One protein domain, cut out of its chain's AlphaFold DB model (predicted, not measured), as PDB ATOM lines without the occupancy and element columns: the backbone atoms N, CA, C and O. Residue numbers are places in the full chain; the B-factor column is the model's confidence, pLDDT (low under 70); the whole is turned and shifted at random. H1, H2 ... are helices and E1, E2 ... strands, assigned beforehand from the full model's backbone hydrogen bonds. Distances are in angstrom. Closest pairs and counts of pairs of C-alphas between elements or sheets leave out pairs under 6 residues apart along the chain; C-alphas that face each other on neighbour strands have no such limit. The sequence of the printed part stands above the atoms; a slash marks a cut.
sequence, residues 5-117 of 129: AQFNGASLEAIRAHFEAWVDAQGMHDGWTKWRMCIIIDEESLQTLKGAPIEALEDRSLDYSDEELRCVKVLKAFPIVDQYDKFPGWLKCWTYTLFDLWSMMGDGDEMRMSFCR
ATOM      1  N   ALA A   5     198.744 178.640 177.034       66.88
ATOM      2  CA  ALA A   5     199.194 178.443 175.660       66.88
ATOM      3  C   ALA A   5     199.454 176.963 175.326       66.88
ATOM      4  O   ALA A   5     199.263 176.557 174.179       66.88
ATOM      5  N   GLN A   6     199.836 176.144 176.315       66.75
ATOM      6  CA  GLN A   6     200.001 174.700 176.126       66.75
ATOM      7  C   GLN A   6     198.661 174.012 175.877       66.75
ATOM      8  O   GLN A   6     198.604 173.104 175.056       66.75
ATOM      9  N   PHE A   7     197.588 174.463 176.533       69.12
ATOM     10  CA  PHE A   7     196.247 173.913 176.333       69.12
ATOM     11  C   PHE A   7     195.658 174.319 174.975       69.12
ATOM     12  O   PHE A   7     195.203 173.463 174.223       69.12
ATOM     13  N   ASN A   8     195.747 175.603 174.610       71.25
ATOM     14  CA  ASN A   8     195.161 176.125 173.368       71.25
ATOM     15  C   ASN A   8     195.774 175.534 172.084       71.25
ATOM     16  O   ASN A   8     195.135 175.555 171.034       71.25
ATOM     17  N   GLY A   9     197.011 175.033 172.153       73.69
ATOM     18  CA  GLY A   9     197.693 174.370 171.038       73.69
ATOM     19  C   GLY A   9     197.743 172.844 171.134       73.69
ATOM     20  O   GLY A   9     198.334 172.213 170.256       73.69
ATOM     21  N   ALA A  10     197.189 172.239 172.191       80.38
ATOM     22  CA  ALA A  10     197.284 170.800 172.400       80.38
ATOM     23  C   ALA A  10     196.388 170.035 171.419       80.38
ATOM     24  O   ALA A  10     195.206 170.339 171.252       80.38
ATOM     25  N   SER A  11     196.941 168.995 170.795       86.25
ATOM     26  CA  SER A  11     196.131 168.040 170.041       86.25
ATOM     27  C   SER A  11     195.324 167.148 170.992       86.25
ATOM     28  O   SER A  11     195.668 166.989 172.166       86.25
ATOM     29  N   LEU A  12     194.271 166.509 170.483       83.25
ATOM     30  CA  LEU A  12     193.456 165.573 171.264       83.25
ATOM     31  C   LEU A  12     194.277 164.395 171.810       83.25
ATOM     32  O   LEU A  12     194.021 163.906 172.907       83.25
ATOM     33  N   GLU A  13     195.286 163.959 171.066       85.94
ATOM     34  CA  GLU A  13     196.235 162.920 171.457       85.94
ATOM     35  C   GLU A  13     197.137 163.392 172.598       85.94
ATOM     36  O   GLU A  13     197.379 162.631 173.530       85.94
ATOM     37  N   ALA A  14     197.594 164.648 172.563       87.75
ATOM     38  CA  ALA A  14     198.397 165.225 173.636       87.75
ATOM     39  C   ALA A  14     197.587 165.357 174.936       87.75
ATOM     40  O   ALA A  14     198.081 165.004 176.007       87.75
ATOM     41  N   ILE A  15     196.328 165.797 174.836       86.19
ATOM     42  CA  ILE A  15     195.405 165.863 175.979       86.19
ATOM     43  C   ILE A  15     195.141 164.456 176.523       86.19
ATOM     44  O   ILE A  15     195.236 164.242 177.730       86.19
ATOM     45  N   ARG A  16     194.878 163.475 175.645       87.31
ATOM     46  CA  ARG A  16     194.676 162.077 176.049       87.31
ATOM     47  C   ARG A  16     195.892 161.518 176.777       87.31
ATOM     48  O   ARG A  16     195.727 160.981 177.861       87.31
ATOM     49  N   ALA A  17     197.091 161.683 176.223       88.56
ATOM     50  CA  ALA A  17     198.321 161.183 176.833       88.56
ATOM     51  C   ALA A  17     198.583 161.828 178.203       88.56
ATOM     52  O   ALA A  17     199.003 161.152 179.141       88.56
ATOM     53  N   HIS A  18     198.308 163.130 178.342       88.62
ATOM     54  CA  HIS A  18     198.405 163.815 179.629       88.62
ATOM     55  C   HIS A  18     197.404 163.255 180.647       88.62
ATOM     56  O   HIS A  18     197.764 162.999 181.795       88.62
ATOM     57  N   PHE A  19     196.162 163.036 180.216       87.56
ATOM     58  CA  PHE A  19     195.110 162.479 181.055       87.56
ATOM     59  C   PHE A  19     195.416 161.037 181.478       87.56
ATOM     60  O   PHE A  19     195.354 160.730 182.663       87.56
ATOM     61  N   GLU A  20     195.834 160.176 180.550       89.56
ATOM     62  CA  GLU A  20     196.257 158.797 180.825       89.56
ATOM     63  C   GLU A  20     197.404 158.756 181.844       89.56
ATOM     64  O   GLU A  20     197.307 158.048 182.845       89.56
ATOM     65  N   ALA A  21     198.435 159.590 181.672       89.44
ATOM     66  CA  ALA A  21     199.542 159.678 182.625       89.44
ATOM     67  C   ALA A  21     199.085 160.118 184.029       89.44
ATOM     68  O   ALA A  21     199.601 159.633 185.039       89.44
ATOM     69  N   TRP A  22     198.111 161.028 184.108       88.12
ATOM     70  CA  TRP A  22     197.525 161.442 185.380       88.12
ATOM     71  C   TRP A  22     196.705 160.319 186.033       88.12
ATOM     72  O   TRP A  22     196.859 160.094 187.234       88.12
ATOM     73  N   VAL A  23     195.896 159.584 185.260       86.56
ATOM     74  CA  VAL A  23     195.117 158.426 185.738       86.56
ATOM     75  C   VAL A  23     196.034 157.310 186.247       86.56
ATOM     76  O   VAL A  23     195.792 156.766 187.330       86.56
ATOM     77  N   ASP A  24     197.107 157.001 185.515       89.06
ATOM     78  CA  ASP A  24     198.108 156.004 185.910       89.06
ATOM     79  C   ASP A  24     198.785 156.380 187.229       89.06
ATOM     80  O   ASP A  24     198.958 155.528 188.102       89.06
ATOM     81  N   ALA A  25     199.099 157.665 187.428       87.19
ATOM     82  CA  ALA A  25     199.663 158.157 188.683       87.19
ATOM     83  C   ALA A  25     198.711 157.982 189.881       87.19
ATOM     84  O   ALA A  25     199.180 157.877 191.016       87.19
ATOM     85  N   GLN A  26     197.394 157.919 189.646       83.06
ATOM     86  CA  GLN A  26     196.417 157.598 190.690       83.06
ATOM     87  C   GLN A  26     196.267 156.087 190.922       83.06
ATOM     88  O   GLN A  26     195.740 155.684 191.955       83.06
ATOM     89  N   GLY A  27     196.694 155.239 189.978       82.81
ATOM     90  CA  GLY A  27     196.476 153.790 190.028       82.81
ATOM     91  C   GLY A  27     195.004 153.384 189.873       82.81
ATOM     92  O   GLY A  27     194.608 152.322 190.349       82.81
ATOM     93  N   MET A  28     194.184 154.229 189.235       78.31
ATOM     94  CA  MET A  28     192.713 154.108 189.213       78.31
ATOM     95  C   MET A  28     192.125 153.766 187.833       78.31
ATOM     96  O   MET A  28     190.924 153.930 187.627       78.31
ATOM     97  N   HIS A  29     192.947 153.264 186.908       70.12
ATOM     98  CA  HIS A  29     192.625 152.977 185.499       70.12
ATOM     99  C   HIS A  29     191.227 152.363 185.238       70.12
ATOM    100  O   HIS A  29     190.525 152.781 184.317       70.12
ATOM    101  N   ASP A  30     190.779 151.417 186.073       69.06
ATOM    102  CA  ASP A  30     189.475 150.738 185.946       69.06
ATOM    103  C   ASP A  30     188.549 150.948 187.156       69.06
ATOM    104  O   ASP A  30     187.545 150.255 187.310       69.06
ATOM    105  N   GLY A  31     188.874 151.900 188.034       68.25
ATOM    106  CA  GLY A  31     188.131 152.104 189.275       68.25
ATOM    107  C   GLY A  31     186.741 152.709 189.063       68.25
ATOM    108  O   GLY A  31     185.835 152.434 189.846       68.25
ATOM    109  N   TRP A  32     186.572 153.551 188.033       73.81
ATOM    110  CA  TRP A  32     185.325 154.274 187.750       73.81
ATOM    111  C   TRP A  32     185.352 155.001 186.392       73.81
ATOM    112  O   TRP A  32     186.418 155.240 185.826       73.81
ATOM    113  N   THR A  33     184.186 155.426 185.897       73.25
ATOM    114  CA  THR A  33     183.990 156.103 184.606       73.25
ATOM    115  C   THR A  33     184.773 157.413 184.486       73.25
ATOM    116  O   THR A  33     185.299 157.668 183.405       73.25
ATOM    117  N   LYS A  34     184.943 158.199 185.567       77.50
ATOM    118  CA  LYS A  34     185.786 159.419 185.528       77.50
ATOM    119  C   LYS A  34     187.222 159.168 185.119       77.50
ATOM    120  O   LYS A  34     187.832 160.039 184.531       77.50
ATOM    121  N   TRP A  35     187.774 157.997 185.414       82.44
ATOM    122  CA  TRP A  35     189.161 157.686 185.068       82.44
ATOM    123  C   TRP A  35     189.306 157.249 183.608       82.44
ATOM    124  O   TRP A  35     190.414 157.087 183.112       82.44
ATOM    125  N   ARG A  36     188.181 157.053 182.909       81.06
ATOM    126  CA  ARG A  36     188.146 156.583 181.523       81.06
ATOM    127  C   ARG A  36     187.652 157.630 180.543       81.06
ATOM    128  O   ARG A  36     187.805 157.411 179.348       81.06
ATOM    129  N   MET A  37     187.054 158.723 181.007       81.50
ATOM    130  CA  MET A  37     186.421 159.727 180.153       81.50
ATOM    131  C   MET A  37     186.905 161.125 180.535       81.50
ATOM    132  O   MET A  37     186.944 161.469 181.709       81.50
ATOM    133  N   CYS A  38     187.244 161.927 179.532       84.06
ATOM    134  CA  CYS A  38     187.613 163.330 179.670       84.06
ATOM    135  C   CYS A  38     186.758 164.150 178.695       84.06
ATOM    136  O   CYS A  38     186.765 163.890 177.490       84.06
ATOM    137  N   ILE A  39     185.992 165.109 179.217       84.44
ATOM    138  CA  ILE A  39     185.191 166.038 178.408       84.44
ATOM    139  C   ILE A  39     186.045 167.267 178.105       84.44
ATOM    140  O   ILE A  39     186.663 167.831 179.004       84.44
ATOM    141  N   ILE A  40     186.063 167.691 176.844       83.81
ATOM    142  CA  ILE A  40     186.775 168.889 176.404       83.81
ATOM    143  C   ILE A  40     185.750 169.951 176.032       83.81
ATOM    144  O   ILE A  40     184.961 169.763 175.105       83.81
ATOM    145  N   ILE A  41     185.813 171.081 176.734       81.12
ATOM    146  CA  ILE A  41     185.070 172.295 176.405       81.12
ATOM    147  C   ILE A  41     186.053 173.277 175.768       81.12
ATOM    148  O   ILE A  41     186.744 174.024 176.457       81.12
ATOM    149  N   ASP A  42     186.171 173.216 174.444       79.50
ATOM    150  CA  ASP A  42     186.929 174.191 173.659       79.50
ATOM    151  C   ASP A  42     186.055 175.390 173.264       79.50
ATOM    152  O   ASP A  42     184.868 175.434 173.579       79.50
ATOM    153  N   GLU A  43     186.632 176.377 172.575       77.12
ATOM    154  CA  GLU A  43     185.894 177.582 172.175       77.12
ATOM    155  C   GLU A  43     184.671 177.246 171.303       77.12
ATOM    156  O   GLU A  43     183.608 177.825 171.491       77.12
ATOM    157  N   GLU A  44     184.782 176.271 170.396       76.06
ATOM    158  CA  GLU A  44     183.660 175.805 169.569       76.06
ATOM    159  C   GLU A  44     182.526 175.241 170.439       76.06
ATOM    160  O   GLU A  44     181.379 175.685 170.339       76.06
ATOM    161  N   SER A  45     182.855 174.319 171.347       75.75
ATOM    162  CA  SER A  45     181.901 173.725 172.287       75.75
ATOM    163  C   SER A  45     181.285 174.803 173.183       75.75
ATOM    164  O   SER A  45     180.069 174.844 173.357       75.75
ATOM    165  N   LEU A  46     182.094 175.738 173.687       76.31
ATOM    166  CA  LEU A  46     181.658 176.834 174.546       76.31
ATOM    167  C   LEU A  46     180.683 177.776 173.836       76.31
ATOM    168  O   LEU A  46     179.689 178.177 174.435       76.31
ATOM    169  N   GLN A  47     180.932 178.119 172.572       72.69
ATOM    170  CA  GLN A  47     180.012 178.946 171.788       72.69
ATOM    171  C   GLN A  47     178.678 178.234 171.564       72.69
ATOM    172  O   GLN A  47     177.627 178.860 171.697       72.69
ATOM    173  N   THR A  48     178.692 176.920 171.308       69.94
ATOM    174  CA  THR A  48     177.435 176.164 171.216       69.94
ATOM    175  C   THR A  48     176.697 176.115 172.552       69.94
ATOM    176  O   THR A  48     175.479 176.241 172.553       69.94
ATOM    177  N   LEU A  49     177.407 175.997 173.679       71.25
ATOM    178  CA  LEU A  49     176.810 175.974 175.018       71.25
ATOM    179  C   LEU A  49     176.244 177.340 175.432       71.25
ATOM    180  O   LEU A  49     175.165 177.403 176.008       71.25
ATOM    181  N   LYS A  50     176.932 178.440 175.098       67.06
ATOM    182  CA  LYS A  50     176.486 179.821 175.367       67.06
ATOM    183  C   LYS A  50     175.252 180.235 174.566       67.06
ATOM    184  O   LYS A  50     174.568 181.170 174.964       67.06
ATOM    185  N   GLY A  51     174.983 179.573 173.439       59.97
ATOM    186  CA  GLY A  51     173.772 179.792 172.646       59.97
ATOM    187  C   GLY A  51     172.481 179.362 173.353       59.97
ATOM    188  O   GLY A  51     171.402 179.720 172.889       59.97
ATOM    189  N   ALA A  52     172.575 178.630 174.470       56.09
ATOM    190  CA  ALA A  52     171.427 178.298 175.299       56.09
ATOM    191  C   ALA A  52     170.995 179.528 176.125       56.09
ATOM    192  O   ALA A  52     171.827 180.105 176.834       56.09
ATOM    193  N   PRO A  53     169.721 179.958 176.069       52.06
ATOM    194  CA  PRO A  53     169.247 181.044 176.916       52.06
ATOM    195  C   PRO A  53     169.362 180.637 178.391       52.06
ATOM    196  O   PRO A  53     168.748 179.664 178.822       52.06
ATOM    197  N   ILE A  54     170.142 181.398 179.166       48.44
ATOM    198  CA  ILE A  54     170.351 181.200 180.617       48.44
ATOM    199  C   ILE A  54     169.009 181.194 181.369       48.44
ATOM    200  O   ILE A  54     168.818 180.433 182.309       48.44
ATOM    201  N   GLU A  55     168.042 181.961 180.871       45.94
ATOM    202  CA  GLU A  55     166.664 182.058 181.366       45.94
ATOM    203  C   GLU A  55     165.912 180.708 181.347       45.94
ATOM    204  O   GLU A  55     165.009 180.502 182.152       45.94
ATOM    205  N   ALA A  56     166.298 179.761 180.479       46.97
ATOM    206  CA  ALA A  56     165.735 178.406 180.439       46.97
ATOM    207  C   ALA A  56     166.361 177.450 181.477       46.97
ATOM    208  O   ALA A  56     165.828 176.370 181.714       46.97
ATOM    209  N   LEU A  57     167.486 177.832 182.093       45.38
ATOM    210  CA  LEU A  57     168.192 177.047 183.115       45.38
ATOM    211  C   LEU A  57     167.791 177.441 184.547       45.38
ATOM    212  O   LEU A  57     168.005 176.663 185.477       45.38
ATOM    213  N   GLU A  58     167.236 178.644 184.731       47.22
ATOM    214  CA  GLU A  58     166.840 179.189 186.038       47.22
ATOM    215  C   GLU A  58     165.451 178.723 186.502       47.22
ATOM    216  O   GLU A  58     165.185 178.695 187.711       47.22
ATOM    217  N   ASP A  59     164.570 178.321 185.577       46.41
ATOM    218  CA  ASP A  59     163.269 177.774 185.952       46.41
ATOM    219  C   ASP A  59     163.445 176.332 186.437       46.41
ATOM    220  O   ASP A  59     163.987 175.463 185.765       46.41
ATOM    221  N   ARG A  60     163.057 176.085 187.685       43.00
ATOM    222  CA  ARG A  60     163.523 174.954 188.497       43.00
ATOM    223  C   ARG A  60     162.774 173.645 188.215       43.00
ATOM    224  O   ARG A  60     162.689 172.768 189.078       43.00
ATOM    225  N   SER A  61     162.240 173.502 187.011       46.50
ATOM    226  CA  SER A  61     162.057 172.211 186.366       46.50
ATOM    227  C   SER A  61     163.185 172.094 185.359       46.50
ATOM    228  O   SER A  61     163.334 172.998 184.552       46.50
ATOM    229  N   LEU A  62     163.960 171.008 185.372       45.88
ATOM    230  CA  LEU A  62     164.722 170.589 184.193       45.88
ATOM    231  C   LEU A  62     163.707 170.379 183.064       45.88
ATOM    232  O   LEU A  62     163.233 169.264 182.850       45.88
ATOM    233  N   ASP A  63     163.244 171.466 182.463       43.66
ATOM    234  CA  ASP A  63     162.278 171.403 181.404       43.66
ATOM    235  C   ASP A  63     163.058 170.823 180.243       43.66
ATOM    236  O   ASP A  63     164.167 171.256 179.916       43.66
ATOM    237  N   TYR A  64     162.502 169.783 179.646       50.28
ATOM    238  CA  TYR A  64     163.068 169.101 178.491       50.28
ATOM    239  C   TYR A  64     163.039 170.008 177.237       50.28
ATOM    240  O   TYR A  64     162.958 169.513 176.118       50.28
ATOM    241  N   SER A  65     163.048 171.331 177.426       51.00
ATOM    242  CA  SER A  65     162.870 172.381 176.433       51.00
ATOM    243  C   SER A  65     164.177 172.806 175.764       51.00
ATOM    244  O   SER A  65     164.128 173.467 174.725       51.00
ATOM    245  N   ASP A  66     165.343 172.380 176.274       59.81
ATOM    246  CA  ASP A  66     166.598 172.447 175.516       59.81
ATOM    247  C   ASP A  66     166.602 171.361 174.430       59.81
ATOM    248  O   ASP A  66     167.211 170.300 174.561       59.81
ATOM    249  N   GLU A  67     165.868 171.619 173.347       64.56
ATOM    250  CA  GLU A  67     165.823 170.749 172.170       64.56
ATOM    251  C   GLU A  67     167.098 170.860 171.314       64.56
ATOM    252  O   GLU A  67     167.298 170.078 170.377       64.56
ATOM    253  N   GLU A  68     167.975 171.823 171.612       70.69
ATOM    254  CA  GLU A  68     169.126 172.111 170.777       70.69
ATOM    255  C   GLU A  68     170.295 171.167 171.080       70.69
ATOM    256  O   GLU A  68     170.780 171.013 172.200       70.69
ATOM    257  N   LEU A  69     170.771 170.510 170.028       73.44
ATOM    258  CA  LEU A  69     171.865 169.559 170.123       73.44
ATOM    259  C   LEU A  69     173.218 170.269 170.013       73.44
ATOM    260  O   LEU A  69     173.535 170.861 168.979       73.44
ATOM    261  N   ARG A  70     174.050 170.103 171.037       76.50
ATOM    262  CA  ARG A  70     175.413 170.628 171.154       76.50
ATOM    263  C   ARG A  70     176.429 169.587 170.720       76.50
ATOM    264  O   ARG A  70     176.243 168.397 170.965       76.50
ATOM    265  N   CYS A  71     177.513 170.034 170.102       77.69
ATOM    266  CA  CYS A  71     178.654 169.182 169.797       77.69
ATOM    267  C   CYS A  71     179.718 169.396 170.870       77.69
ATOM    268  O   CYS A  71     180.139 170.527 171.088       77.69
ATOM    269  N   VAL A  72     180.170 168.318 171.507       81.38
ATOM    270  CA  VAL A  72     181.313 168.360 172.427       81.38
ATOM    271  C   VAL A  72     182.316 167.273 172.074       81.38
ATOM    272  O   VAL A  72     181.967 166.220 171.526       81.38
ATOM    273  N   LYS A  73     183.578 167.515 172.417       85.12
ATOM    274  CA  LYS A  73     184.655 166.534 172.277       85.12
ATOM    275  C   LYS A  73     184.769 165.735 173.568       85.12
ATOM    276  O   LYS A  73     184.769 166.296 174.661       85.12
ATOM    277  N   VAL A  74     184.862 164.415 173.439       83.12
ATOM    278  CA  VAL A  74     185.019 163.509 174.578       83.12
ATOM    279  C   VAL A  74     186.093 162.492 174.255       83.12
ATOM    280  O   VAL A  74     186.028 161.775 173.259       83.12
ATOM    281  N   LEU A  75     187.091 162.426 175.124       84.56
ATOM    282  CA  LEU A  75     188.195 161.496 175.027       84.56
ATOM    283  C   LEU A  75     187.963 160.312 175.945       84.56
ATOM    284  O   LEU A  75     187.629 160.468 177.116       84.56
ATOM    285  N   LYS A  76     188.211 159.122 175.403       82.88
ATOM    286  CA  LYS A  76     188.299 157.893 176.181       82.88
ATOM    287  C   LYS A  76     189.764 157.611 176.509       82.88
ATOM    288  O   LYS A  76     190.562 157.449 175.589       82.88
ATOM    289  N   ALA A  77     190.120 157.537 177.780       82.50
ATOM    290  CA  ALA A  77     191.432 157.054 178.188       82.50
ATOM    291  C   ALA A  77     191.525 155.544 177.949       82.50
ATOM    292  O   ALA A  77     190.547 154.817 178.162       82.50
ATOM    293  N   PHE A  78     192.694 155.086 177.502       84.06
ATOM    294  CA  PHE A  78     193.009 153.674 177.300       84.06
ATOM    295  C   PHE A  78     191.979 152.965 176.403       84.06
ATOM    296  O   PHE A  78     191.330 151.989 176.809       84.06
ATOM    297  N   PRO A  79     191.740 153.487 175.183       78.44
ATOM    298  CA  PRO A  79     190.756 152.907 174.290       78.44
ATOM    299  C   PRO A  79     191.187 151.492 173.888       78.44
ATOM    300  O   PRO A  79     192.290 151.269 173.392       78.44
ATOM    301  N   ILE A  80     190.287 150.528 174.058       75.38
ATOM    302  CA  ILE A  80     190.415 149.228 173.401       75.38
ATOM    303  C   ILE A  80     189.946 149.440 171.965       75.38
ATOM    304  O   ILE A  80     188.744 149.528 171.720       75.38
ATOM    305  N   VAL A  81     190.898 149.578 171.045       74.38
ATOM    306  CA  VAL A  81     190.609 149.743 169.620       74.38
ATOM    307  C   VAL A  81     190.359 148.363 169.025       74.38
ATOM    308  O   VAL A  81     191.289 147.579 168.825       74.38
ATOM    309  N   ASP A  82     189.096 148.057 168.760       77.19
ATOM    310  CA  ASP A  82     188.682 146.861 168.035       77.19
ATOM    311  C   ASP A  82     187.799 147.229 166.831       77.19
ATOM    312  O   ASP A  82     187.519 148.396 166.560       77.19
ATOM    313  N   GLN A  83     187.361 146.225 166.073       69.50
ATOM    314  CA  GLN A  83     186.519 146.424 164.887       69.50
ATOM    315  C   GLN A  83     185.122 147.015 165.186       69.50
ATOM    316  O   GLN A  83     184.389 147.363 164.257       69.50
ATOM    317  N   TYR A  84     184.728 147.088 166.459       70.69
ATOM    318  CA  TYR A  84     183.475 147.669 166.933       70.69
ATOM    319  C   TYR A  84     183.664 149.066 167.531       70.69
ATOM    320  O   TYR A  84     182.656 149.739 167.776       70.69
ATOM    321  N   ASP A  85     184.905 149.529 167.717       67.31
ATOM    322  CA  ASP A  85     185.194 150.881 168.180       67.31
ATOM    323  C   ASP A  85     184.876 151.901 167.082       67.31
ATOM    324  O   ASP A  85     185.667 152.213 166.192       67.31
ATOM    325  N   LYS A  86     183.634 152.382 167.122       68.12
ATOM    326  CA  LYS A  86     183.101 153.409 166.224       68.12
ATOM    327  C   LYS A  86     183.049 154.775 166.893       68.12
ATOM    328  O   LYS A  86     182.452 155.684 166.321       68.12
ATOM    329  N   PHE A  87     183.575 154.911 168.113       72.25
ATOM    330  CA  PHE A  87     183.455 156.153 168.855       72.25
ATOM    331  C   PHE A  87     184.415 157.195 168.274       72.25
ATOM    332  O   PHE A  87     185.631 157.038 168.380       72.25
ATOM    333  N   PRO A  88     183.904 158.278 167.665       66.88
ATOM    334  CA  PRO A  88     184.756 159.178 166.902       66.88
ATOM    335  C   PRO A  88     185.538 160.166 167.786       66.88
ATOM    336  O   PRO A  88     186.385 160.893 167.280       66.88
ATOM    337  N   GLY A  89     185.285 160.203 169.102       73.19
ATOM    338  CA  GLY A  89     185.892 161.180 170.017       73.19
ATOM    339  C   GLY A  89     185.091 162.479 170.167       73.19
ATOM    340  O   GLY A  89     185.559 163.444 170.768       73.19
ATOM    341  N   TRP A  90     183.873 162.515 169.631       78.38
ATOM    342  CA  TRP A  90     182.917 163.601 169.814       78.38
ATOM    343  C   TRP A  90     181.502 163.046 169.919       78.38
ATOM    344  O   TRP A  90     181.200 161.956 169.424       78.38
ATOM    345  N   LEU A  91     180.628 163.807 170.566       80.31
ATOM    346  CA  LEU A  91     179.218 163.481 170.704       80.31
ATOM    347  C   LEU A  91     178.368 164.713 170.416       80.31
ATOM    348  O   LEU A  91     178.772 165.845 170.680       80.31
ATOM    349  N   LYS A  92     177.190 164.461 169.853       81.06
ATOM    350  CA  LYS A  92     176.151 165.463 169.657       81.06
ATOM    351  C   LYS A  92     175.012 165.144 170.621       81.06
ATOM    352  O   LYS A  92     174.401 164.087 170.478       81.06
ATOM    353  N   CYS A  93     174.764 165.995 171.609       74.75
ATOM    354  CA  CYS A  93     173.779 165.739 172.661       74.75
ATOM    355  C   CYS A  93     173.107 167.016 173.161       74.75
ATOM    356  O   CYS A  93     173.578 168.119 172.904       74.75
ATOM    357  N   TRP A  94     172.023 166.856 173.911       75.81
ATOM    358  CA  TRP A  94     171.409 167.948 174.659       75.81
ATOM    359  C   TRP A  94     172.267 168.344 175.860       75.81
ATOM    360  O   TRP A  94     173.045 167.526 176.366       75.81
ATOM    361  N   THR A  95     172.103 169.566 176.363       74.62
ATOM    362  CA  THR A  95     172.900 170.059 177.498       74.62
ATOM    363  C   THR A  95     172.681 169.207 178.753       74.62
ATOM    364  O   THR A  95     173.641 168.868 179.442       74.62
ATOM    365  N   TYR A  96     171.452 168.740 179.004       69.75
ATOM    366  CA  TYR A  96     171.166 167.842 180.133       69.75
ATOM    367  C   TYR A  96     171.927 166.508 180.051       69.75
ATOM    368  O   TYR A  96     172.321 165.954 181.073       69.75
ATOM    369  N   THR A  97     172.224 166.016 178.843       73.12
ATOM    370  CA  THR A  97     173.018 164.791 178.663       73.12
ATOM    371  C   THR A  97     174.480 164.997 179.069       73.12
ATOM    372  O   THR A  97     175.127 164.050 179.513       73.12
ATOM    373  N   LEU A  98     175.008 166.225 178.971       75.75
ATOM    374  CA  LEU A  98     176.334 166.556 179.506       75.75
ATOM    375  C   LEU A  98     176.335 166.513 181.035       75.75
ATOM    376  O   LEU A  98     177.266 165.958 181.616       75.75
ATOM    377  N   PHE A  99     175.282 167.026 181.678       71.88
ATOM    378  CA  PHE A  99     175.112 166.939 183.132       71.88
ATOM    379  C   PHE A  99     174.991 165.487 183.614       71.88
ATOM    380  O   PHE A  99     175.623 165.110 184.605       71.88
ATOM    381  N   ASP A 100     174.247 164.647 182.891       71.19
ATOM    382  CA  ASP A 100     174.144 163.213 183.181       71.19
ATOM    383  C   ASP A 100     175.495 162.509 183.015       71.19
ATOM    384  O   ASP A 100     175.917 161.750 183.890       71.19
ATOM    385  N   LEU A 101     176.215 162.787 181.922       74.00
ATOM    386  CA  LEU A 101     177.543 162.226 181.680       74.00
ATOM    387  C   LEU A 101     178.522 162.628 182.791       74.00
ATOM    388  O   LEU A 101     179.254 161.779 183.297       74.00
ATOM    389  N   TRP A 102     178.491 163.890 183.219       74.00
ATOM    390  CA  TRP A 102     179.300 164.395 184.329       74.00
ATOM    391  C   TRP A 102     178.946 163.737 185.666       74.00
ATOM    392  O   TRP A 102     179.824 163.335 186.433       74.00
ATOM    393  N   SER A 103     177.656 163.527 185.920       69.50
ATOM    394  CA  SER A 103     177.175 162.792 187.094       69.50
ATOM    395  C   SER A 103     177.653 161.344 187.099       69.50
ATOM    396  O   SER A 103     178.107 160.844 188.127       69.50
ATOM    397  N   MET A 104     177.663 160.695 185.936       69.50
ATOM    398  CA  MET A 104     178.162 159.329 185.769       69.50
ATOM    399  C   MET A 104     179.689 159.219 185.886       69.50
ATOM    400  O   MET A 104     180.200 158.131 186.161       69.50
ATOM    401  N   MET A 105     180.423 160.327 185.730       73.00
ATOM    402  CA  MET A 105     181.843 160.413 186.079       73.00
ATOM    403  C   MET A 105     182.052 160.465 187.610       73.00
ATOM    404  O   MET A 105     183.137 160.164 188.088       73.00
ATOM    405  N   GLY A 106     181.016 160.702 188.415       62.81
ATOM    406  CA  GLY A 106     181.111 160.664 189.880       62.81
ATOM    407  C   GLY A 106     181.552 161.985 190.508       62.81
ATOM    408  O   GLY A 106     181.989 161.982 191.654       62.81
ATOM    409  N   ASP A 107     181.435 163.086 189.760       59.75
ATOM    410  CA  ASP A 107     181.685 164.455 190.230       59.75
ATOM    411  C   ASP A 107     180.456 165.375 190.046       59.75
ATOM    412  O   ASP A 107     180.473 166.565 190.350       59.75
ATOM    413  N   GLY A 108     179.340 164.828 189.546       55.12
ATOM    414  CA  GLY A 108     178.129 165.617 189.288       55.12
ATOM    415  C   GLY A 108     177.419 166.101 190.543       55.12
ATOM    416  O   GLY A 108     176.798 167.155 190.494       55.12
ATOM    417  N   ASP A 109     177.531 165.403 191.676       57.38
ATOM    418  CA  ASP A 109     176.922 165.870 192.925       57.38
ATOM    419  C   ASP A 109     177.659 167.083 193.514       57.38
ATOM    420  O   ASP A 109     177.003 168.043 193.921       57.38
ATOM    421  N   GLU A 110     178.996 167.097 193.510       54.38
ATOM    422  CA  GLU A 110     179.790 168.238 193.996       54.38
ATOM    423  C   GLU A 110     179.668 169.456 193.068       54.38
ATOM    424  O   GLU A 110     179.486 170.583 193.539       54.38
ATOM    425  N   MET A 111     179.655 169.239 191.751       50.56
ATOM    426  CA  MET A 111     179.382 170.282 190.757       50.56
ATOM    427  C   MET A 111     177.948 170.798 190.823       50.56
ATOM    428  O   MET A 111     177.756 172.006 190.801       50.56
ATOM    429  N   ARG A 112     176.932 169.935 190.965       55.38
ATOM    430  CA  ARG A 112     175.536 170.369 191.169       55.38
ATOM    431  C   ARG A 112     175.433 171.251 192.405       55.38
ATOM    432  O   ARG A 112     174.811 172.306 192.357       55.38
ATOM    433  N   MET A 113     176.074 170.843 193.496       55.56
ATOM    434  CA  MET A 113     176.145 171.644 194.715       55.56
ATOM    435  C   MET A 113     176.895 172.967 194.505       55.56
ATOM    436  O   MET A 113     176.516 173.959 195.121       55.56
ATOM    437  N   SER A 114     177.915 173.003 193.642       53.00
ATOM    438  CA  SER A 114     178.662 174.220 193.294       53.00
ATOM    439  C   SER A 114     177.870 175.152 192.369       53.00
ATOM    440  O   SER A 114     177.816 176.345 192.629       53.00
ATOM    441  N   PHE A 115     177.174 174.615 191.363       51.22
ATOM    442  CA  PHE A 115     176.246 175.338 190.490       51.22
ATOM    443  C   PHE A 115     175.097 175.949 191.294       51.22
ATOM    444  O   PHE A 115     174.837 177.139 191.190       51.22
ATOM    445  N   CYS A 116     174.462 175.179 192.184       52.81
ATOM    446  CA  CYS A 116     173.408 175.697 193.061       52.81
ATOM    447  C   CYS A 116     173.884 176.792 194.030       52.81
ATOM    448  O   CYS A 116     173.044 177.431 194.656       52.81
ATOM    449  N   ARG A 117     175.199 176.963 194.192       53.03
ATOM    450  CA  ARG A 117     175.831 177.953 195.073       53.03
ATOM    451  C   ARG A 117     176.629 178.993 194.298       53.03
ATOM    452  O   ARG A 117     177.379 179.749 194.907       53.03
TER     453      ARG A 117
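AT A GLANCE: This is residues 5 to 117 of the 129 residues of an uncharacterized protein of Penicillium nalgiovense (UniProt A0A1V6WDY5). A small twisted sheet of three strands has H2 slantwise over one face and H5 over the other, making three layers, with H3 grazing the sheet. H6 makes a corner with H5, H1 and H4 lie far out, and the loop residues 80 to 86 stick out. The printed part has 113 residues with six named helices and three named strands, in the order H1 H2 E1 H3 H4 E2 E3 H5 H6. The antiparallel sheet runs E1 E2 E3, and the class is mixed. The whole is only just compact, close to loose, with a radius of gyration of the C-alphas of 15.6 A and spans of 41 by 35 by 26 A.

HOW THE PARTS SIT: H1, residues 5 to 8, is only just apart from H2, residues 12 to 26, at 8.1 A. H2 is on the sheet at a height of 8.8 A, over E1, residues 37 to 40, and E2, residues 70 to 76; the closest C-alphas of H2 and E2, Arg 16 and Leu 75, are 6.6 A apart. N 38 and O 75 of antiparallel E1 and E2 are 2.8 A apart. H3, residues 43 to 50, only grazes the sheet; its closest C-alphas to E2, Ser 45 and Val 72, are 5.4 A apart. H4, residues 55 to 58, is not on the sheet. E2 and E3, residues 90 to 93, form a hairpin, with N 70 and O 93 at 2.8 A. H5, residues 95 to 105, is on the opposite face from H2, at a height of 9.7 A. It touches H6, residues 108 to 115, only at the corner, with the C-alphas of Trp 102 and Gly 108 closest at 5.2 A. H2, H3, H5 and H6 have every O i to N i+4 pair within hydrogen-bond range; H1 and H4 are too short for one.

IN THESE COORDINATES: H1 begins at C-alpha 5 (199.194, 178.443, 175.660). H2 is 21.2 A long, E2 18.8 A and H5 15.7 A. H6 ends at C-alpha 115 (176.246, 175.338, 190.490).

THE WHOLE: The farthest C-alphas, Gln 83 and Arg 117, are 44.9 A apart. The printed part has no cut. The links H4 to E2 and E2 to E3 are long. Mean pLDDT of the printed part is 71.1, with residues 50 to 67 and 106 to 117 among those under 70.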